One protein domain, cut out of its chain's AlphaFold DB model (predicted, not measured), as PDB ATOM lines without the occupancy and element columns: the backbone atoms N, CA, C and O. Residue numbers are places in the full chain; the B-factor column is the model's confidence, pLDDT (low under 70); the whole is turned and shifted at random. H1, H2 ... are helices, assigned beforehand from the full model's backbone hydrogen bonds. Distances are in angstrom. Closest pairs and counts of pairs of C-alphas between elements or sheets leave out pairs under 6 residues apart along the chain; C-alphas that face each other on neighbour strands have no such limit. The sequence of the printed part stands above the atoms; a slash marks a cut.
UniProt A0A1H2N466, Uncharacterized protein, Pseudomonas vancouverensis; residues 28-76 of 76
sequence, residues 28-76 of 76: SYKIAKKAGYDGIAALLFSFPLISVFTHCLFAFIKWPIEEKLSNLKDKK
ATOM      1  N   SER A  28     106.657  38.431 -24.316       70.81
ATOM      2  CA  SER A  28     105.856  39.440 -23.610       70.81
ATOM      3  C   SER A  28     104.809  40.071 -24.539       70.81
ATOM      4  O   SER A  28     103.622  40.112 -24.211       70.81
ATOM      5  N   TYR A  29     105.213  40.447 -25.756       70.62
ATOM      6  CA  TYR A  29     104.304  40.964 -26.782       70.62
ATOM      7  C   TYR A  29     103.239  39.938 -27.200       70.62
ATOM      8  O   TYR A  29     102.054  40.267 -27.325       70.62
ATOM      9  N   LYS A  30     103.625  38.665 -27.384       74.12
ATOM     10  CA  LYS A  30     102.669  37.597 -27.731       74.12
ATOM     11  C   LYS A  30     101.651  37.343 -26.616       74.12
ATOM     12  O   LYS A  30     100.488  37.080 -26.931       74.12
ATOM     13  N   ILE A  31     102.060  37.423 -25.349       75.50
ATOM     14  CA  ILE A  31     101.164  37.282 -24.190       75.50
ATOM     15  C   ILE A  31     100.177  38.453 -24.143       75.50
ATOM     16  O   ILE A  31      98.973  38.218 -24.081       75.50
ATOM     17  N   ALA A  32     100.655  39.692 -24.291       73.19
ATOM     18  CA  ALA A  32      99.794  40.878 -24.291       73.19
ATOM     19  C   ALA A  32      98.745  40.843 -25.422       73.19
ATOM     20  O   ALA A  32      97.563  41.114 -25.193       73.19
ATOM     21  N   LYS A  33      99.143  40.399 -26.623       72.75
ATOM     22  CA  LYS A  33      98.223  40.158 -27.750       72.75
ATOM     23  C   LYS A  33      97.176  39.084 -27.430       72.75
ATOM     24  O   LYS A  33      96.013  39.255 -27.783       72.75
ATOM     25  N   LYS A  34      97.565  37.986 -26.769       70.62
ATOM     26  CA  LYS A  34      96.634  36.917 -26.355       70.62
ATOM     27  C   LYS A  34      95.666  37.356 -25.263       70.62
ATOM     28  O   LYS A  34      94.519  36.920 -25.269       70.62
ATOM     29  N   ALA A  35      96.109  38.220 -24.362       74.44
ATOM     30  CA  ALA A  35      95.266  38.773 -23.317       74.44
ATOM     31  C   ALA A  35      94.165  39.703 -23.846       74.44
ATOM     32  O   ALA A  35      93.209  39.971 -23.127       74.44
ATOM     33  N   GLY A  36      94.262  40.153 -25.102       72.00
ATOM     34  CA  GLY A  36      93.257  40.992 -25.752       72.00
ATOM     35  C   GLY A  36      93.580  42.487 -25.750       72.00
ATOM     36  O   GLY A  36      92.694  43.270 -26.092       72.00
ATOM     37  N   TYR A  37      94.814  42.874 -25.395       73.06
ATOM     38  CA  TYR A  37      95.300  44.253 -25.504       73.06
ATOM     39  C   TYR A  37      95.586  44.632 -26.966       73.06
ATOM     40  O   TYR A  37      96.002  43.796 -27.774       73.06
ATOM     41  N   ASP A  38      95.364  45.906 -27.298       73.88
ATOM     42  CA  ASP A  38      95.603  46.464 -28.634       73.88
ATOM     43  C   ASP A  38      97.093  46.381 -29.029       73.88
ATOM     44  O   ASP A  38      97.968  46.310 -28.164       73.88
ATOM     45  N   GLY A  39      97.408  46.399 -30.329       63.78
ATOM     46  CA  GLY A  39      98.779  46.252 -30.834       63.78
ATOM     47  C   GLY A  39      99.744  47.305 -30.281       63.78
ATOM     48  O   GLY A  39     100.891  46.979 -29.981       63.78
ATOM     49  N   ILE A  40      99.259  48.533 -30.064       69.44
ATOM     50  CA  ILE A  40     100.038  49.632 -29.469       69.44
ATOM     51  C   ILE A  40     100.253  49.403 -27.964       69.44
ATOM     52  O   ILE A  40     101.365  49.574 -27.467       69.44
ATOM     53  N   ALA A  41      99.222  48.948 -27.243       66.12
ATOM     54  CA  ALA A  41      99.318  48.634 -25.815       66.12
ATOM     55  C   ALA A  41     100.246  47.433 -25.560       66.12
ATOM     56  O   ALA A  41     101.069  47.464 -24.648       66.12
ATOM     57  N   ALA A  42     100.179  46.405 -26.409       66.19
ATOM     58  CA  ALA A  42     101.081  45.261 -26.368       66.19
ATOM     59  C   ALA A  42     102.541  45.663 -26.642       66.19
ATOM     60  O   ALA A  42     103.450  45.117 -26.018       66.19
ATOM     61  N   LEU A  43     102.771  46.629 -27.539       68.31
ATOM     62  CA  LEU A  43     104.108  47.157 -27.821       68.31
ATOM     63  C   LEU A  43     104.678  47.925 -26.618       68.31
ATOM     64  O   LEU A  43     105.835  47.721 -26.255       68.31
ATOM     65  N   LEU A  44     103.851  48.751 -25.965       67.88
ATOM     66  CA  LEU A  44     104.207  49.463 -24.731       67.88
ATOM     67  C   LEU A  44     104.559  48.487 -23.600       67.88
ATOM     68  O   LEU A  44     105.540  48.686 -22.886       67.88
ATOM     69  N   PHE A  45     103.810  47.390 -23.484       65.50
ATOM     70  CA  PHE A  45     104.075  46.327 -22.515       65.50
ATOM     71  C   PHE A  45     105.322  45.490 -22.814       65.50
ATOM     72  O   PHE A  45     105.868  44.846 -21.918       65.50
ATOM     73  N   SER A  46     105.795  45.518 -24.058       64.19
ATOM     74  CA  SER A  46     106.997  44.808 -24.484       64.19
ATOM     75  C   SER A  46     108.278  45.428 -23.911       64.19
ATOM     76  O   SER A  46     109.316  44.771 -23.882       64.19
ATOM     77  N   PHE A  47     108.228  46.670 -23.416       72.88
ATOM     78  CA  PHE A  47     109.383  47.306 -22.789       72.88
ATOM     79  C   PHE A  47     109.831  46.497 -21.559       72.88
ATOM     80  O   PHE A  47     109.008  46.218 -20.689       72.88
ATOM     81  N   PRO A  48     111.120  46.135 -21.429       62.69
ATOM     82  CA  PRO A  48     111.596  45.173 -20.429       62.69
ATOM     83  C   PRO A  48     111.285  45.586 -18.986       62.69
ATOM     84  O   PRO A  48     110.890  44.745 -18.184       62.69
ATOM     85  N   LEU A  49     111.399  46.880 -18.657       63.66
ATOM     86  CA  LEU A  49     111.029  47.386 -17.330       63.66
ATOM     87  C   LEU A  49     109.533  47.215 -17.058       63.66
ATOM     88  O   LEU A  49     109.134  46.856 -15.955       63.66
ATOM     89  N   ILE A  50     108.707  47.472 -18.068       68.31
ATOM     90  CA  ILE A  50     107.255  47.429 -17.946       68.31
ATOM     91  C   ILE A  50     106.797  45.969 -17.900       68.31
ATOM     92  O   ILE A  50     105.947  45.636 -17.081       68.31
ATOM     93  N   SER A  51     107.414  45.074 -18.680       68.06
ATOM     94  CA  SER A  51     107.084  43.644 -18.726       68.06
ATOM     95  C   SER A  51     107.114  42.975 -17.346       68.06
ATOM     96  O   SER A  51     106.219  42.184 -17.047       68.06
ATOM     97  N   VAL A  52     108.055  43.339 -16.466       67.94
ATOM     98  CA  VAL A  52     108.121  42.787 -15.096       67.94
ATOM     99  C   VAL A  52     106.896  43.188 -14.267       67.94
ATOM    100  O   VAL A  52     106.203  42.325 -13.731       67.94
ATOM    101  N   PHE A  53     106.570  44.483 -14.217       72.00
ATOM    102  CA  PHE A  53     105.368  44.974 -13.525       72.00
ATOM    103  C   PHE A  53     104.085  44.405 -14.129       72.00
ATOM    104  O   PHE A  53     103.118  44.114 -13.430       72.00
ATOM    105  N   THR A  54     104.096  44.216 -15.438       68.06
ATOM    106  CA  THR A  54     102.966  43.718 -16.214       68.06
ATOM    107  C   THR A  54     102.702  42.258 -15.945       68.06
ATOM    108  O   THR A  54     101.546  41.886 -15.815       68.06
ATOM    109  N   HIS A  55     103.743  41.437 -15.801       67.69
ATOM    110  CA  HIS A  55     103.594  40.047 -15.377       67.69
ATOM    111  C   HIS A  55     102.974  39.955 -13.979       67.69
ATOM    112  O   HIS A  55     102.095  39.123 -13.766       67.69
ATOM    113  N   CYS A  56     103.361  40.842 -13.052       72.62
ATOM    114  CA  CYS A  56     102.701  40.926 -11.750       72.62
ATOM    115  C   CYS A  56     101.236  41.353 -11.886       72.62
ATOM    116  O   CYS A  56     100.362  40.687 -11.343       72.62
ATOM    117  N   LEU A  57     100.942  42.416 -12.638       72.75
ATOM    118  CA  LEU A  57      99.570  42.892 -12.830       72.75
ATOM    119  C   LEU A  57      98.691  41.854 -13.537       72.75
ATOM    120  O   LEU A  57      97.567  41.635 -13.101       72.75
ATOM    121  N   PHE A  58      99.212  41.157 -14.550       71.56
ATOM    122  CA  PHE A  58      98.516  40.091 -15.277       71.56
ATOM    123  C   PHE A  58      98.003  38.969 -14.377       71.56
ATOM    124  O   PHE A  58      97.013  38.331 -14.730       71.56
ATOM    125  N   ALA A  59      98.662  38.723 -13.241       74.81
ATOM    126  CA  ALA A  59      98.231  37.720 -12.274       74.81
ATOM    127  C   ALA A  59      97.032  38.173 -11.423       74.81
ATOM    128  O   ALA A  59      96.297  37.327 -10.920       74.81
ATOM    129  N   PHE A  60      96.821  39.483 -11.258       77.19
ATOM    130  CA  PHE A  60      95.772  40.037 -10.391       77.19
ATOM    131  C   PHE A  60      94.603  40.668 -11.152       77.19
ATOM    132  O   PHE A  60      93.514  40.798 -10.595       77.19
ATOM    133  N   ILE A  61      94.806  41.084 -12.403       78.38
ATOM    134  CA  ILE A  61      93.763  41.727 -13.205       78.38
ATOM    135  C   ILE A  61      92.989  40.704 -14.035       78.38
ATOM    136  O   ILE A  61      93.549  39.732 -14.536       78.38
ATOM    137  N   LYS A  62      91.700  40.973 -14.243       73.31
ATOM    138  CA  LYS A  62      90.873  40.240 -15.202       73.31
ATOM    139  C   LYS A  62      91.296  40.599 -16.624       73.31
ATOM    140  O   LYS A  62      91.498  41.777 -16.927       73.31
ATOM    141  N   TRP A  63      91.458  39.607 -17.496       80.56
ATOM    142  CA  TRP A  63      91.989  39.876 -18.834       80.56
ATOM    143  C   TRP A  63      90.874  40.389 -19.757       80.56
ATOM    144  O   TRP A  63      89.760  39.860 -19.713       80.56
ATOM    145  N   PRO A  64      91.150  41.350 -20.663       76.31
ATOM    146  CA  PRO A  64      90.123  41.868 -21.570       76.31
ATOM    147  C   PRO A  64      89.543  40.786 -22.496       76.31
ATOM    148  O   PRO A  64      88.399  40.886 -22.941       76.31
ATOM    149  N   ILE A  65      90.291  39.713 -22.774       80.81
ATOM    150  CA  ILE A  65      89.774  38.550 -23.507       80.81
ATOM    151  C   ILE A  65      88.693  37.780 -22.734       80.81
ATOM    152  O   ILE A  65      87.749  37.292 -23.350       80.81
ATOM    153  N   GLU A  66      88.778  37.698 -21.406       81.94
ATOM    154  CA  GLU A  66      87.777  37.001 -20.588       81.94
ATOM    155  C   GLU A  66      86.443  37.744 -20.595       81.94
ATOM    156  O   GLU A  66      85.386  37.119 -20.647       81.94
ATOM    157  N   GLU A  67      86.489  39.077 -20.614       82.06
ATOM    158  CA  GLU A  67      85.305  39.924 -20.768       82.06
ATOM    159  C   GLU A  67      84.652  39.742 -22.147       82.06
ATOM    160  O   GLU A  67      83.432  39.611 -22.265       82.06
ATOM    161  N   LYS A  68      85.457  39.658 -23.216       81.25
ATOM    162  CA  LYS A  68      84.937  39.355 -24.560       81.25
ATOM    163  C   LYS A  68      84.263  37.982 -24.599       81.25
ATOM    164  O   LYS A  68      83.180  37.853 -25.163       81.25
ATOM    165  N   LEU A  69      84.867  36.970 -23.979       84.56
ATOM    166  CA  LEU A  69      84.305  35.618 -23.927       84.56
ATOM    167  C   LEU A  69      83.026  35.538 -23.082       84.56
ATOM    168  O   LEU A  69      82.095  34.838 -23.483       84.56
ATOM    169  N   SER A  70      82.930  36.264 -21.961       83.50
ATOM    170  CA  SER A  70      81.699  36.284 -21.156       83.50
ATOM    171  C   SER A  70      80.533  36.929 -21.902       83.50
ATOM    172  O   SER A  70      79.440  36.369 -21.903       83.50
ATOM    173  N   ASN A  71      80.773  38.039 -22.606       82.56
ATOM    174  CA  ASN A  71      79.749  38.707 -23.416       82.56
ATOM    175  C   ASN A  71      79.266  37.840 -24.595       82.56
ATOM    176  O   ASN A  71      78.095  37.879 -24.962       82.56
ATOM    177  N   LEU A  72      80.149  37.028 -25.184       85.12
ATOM    178  CA  LEU A  72      79.771  36.079 -26.240       85.12
ATOM    179  C   LEU A  72      78.938  34.908 -25.708       85.12
ATOM    180  O   LEU A  72      78.062  34.416 -26.416       85.12
ATOM    181  N   LYS A  73      79.219  34.452 -24.483       81.19
ATOM    182  CA  LYS A  73      78.489  33.353 -23.838       81.19
ATOM    183  C   LYS A  73      77.100  33.774 -23.355       81.19
ATOM    184  O   LYS A  73      76.216  32.933 -23.334       81.19
ATOM    185  N   ASP A  74      76.929  35.040 -22.983       81.12
ATOM    186  CA  ASP A  74      75.636  35.637 -22.618       81.12
ATOM    187  C   ASP A  74      74.716  35.839 -23.837       81.12
ATOM    188  O   ASP A  74      73.507  35.664 -23.758       81.12
ATOM    189  N   LYS A  75      75.301  36.122 -25.008       69.06
ATOM    190  CA  LYS A  75      74.570  36.304 -26.272       69.06
ATOM    191  C   LYS A  75      74.074  35.011 -26.943       69.06
ATOM    192  O   LYS A  75      73.513  35.110 -28.037       69.06
ATOM    193  N   LYS A  76      74.335  33.835 -26.371       54.47
ATOM    194  CA  LYS A  76      74.052  32.521 -26.968       54.47
ATOM    195  C   LYS A  76      72.988  31.775 -26.177       54.47
ATOM    196  O   LYS A  76      72.106  31.191 -26.841       54.47
TER     197      LYS A  76
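This is residues 28 to 76 of the 76 residues of an uncharacterized protein of Pseudomonas vancouverensis (UniProt A0A1H2N466). A small body of three short helices, H1, H2 and H3, has an arm at one end: H4 begins near the last residue of H1 and runs on in nearly the same direction, and residues 69 to 76 stick out. H2 packs crosswise on H1, while H3 runs past on another side of H1 with little contact. The printed part has 49 residues, with four named helices in the order H1, H2, H3, H4 and no named strand; its class is all helix. It is only just loose, close to compact, with a radius of gyration of the C-alphas of 12.1 A, and its flat outline spans 41 by 21 by 12 A.

H1, residues 28 to 35, touches H2, residues 39 to 45, at a steep tilt of 55 degrees, opposite ways; their closest C-alphas, of Ala 32 and Ala 42, are 5.0 A apart. H3, residues 48 to 60, only just touches H2, with 3 pairs of C-alphas within 8 A, only at the corner by their link and with residues 50 to 54 alone; the closest C-alphas, of Phe 45 and Ser 51, are 5.5 A apart, and the lines are about perpendicular at 81 degrees. H1 and H3 are close but not clearly touching, the C-alphas of Ser 28 and Ser 51 coming closest at 6.6 A. H4, residues 64 to 74, only just touches H1, with 3 pairs of C-alphas within 8 A, the closest being Ala 35 and Ile 65 at 5.5 A, at a shallow tilt of 17 degrees, the same way. H4 is apart from H2 and H3. Every O i to N i+4 pair is within hydrogen-bond range in H1, H2 and H4, and 6 of 9 are in H3.

H1 begins at C-alpha 28, (105.856, 39.440, -23.610), and is 10.6 A long; H2 is 9.9 A. H3 is 19.4 A long. H4 is 15.8 A long and ends at C-alpha 74, (75.636, 35.637, -22.618).

The two C-alphas farthest apart, of Leu 49 and Lys 76, are 41.0 A apart. The printed part has no cut, and its three links are tight. The pLDDT is under 70 at residues 39 to 46, 48 to 52, 54 to 55 and 75 to 76.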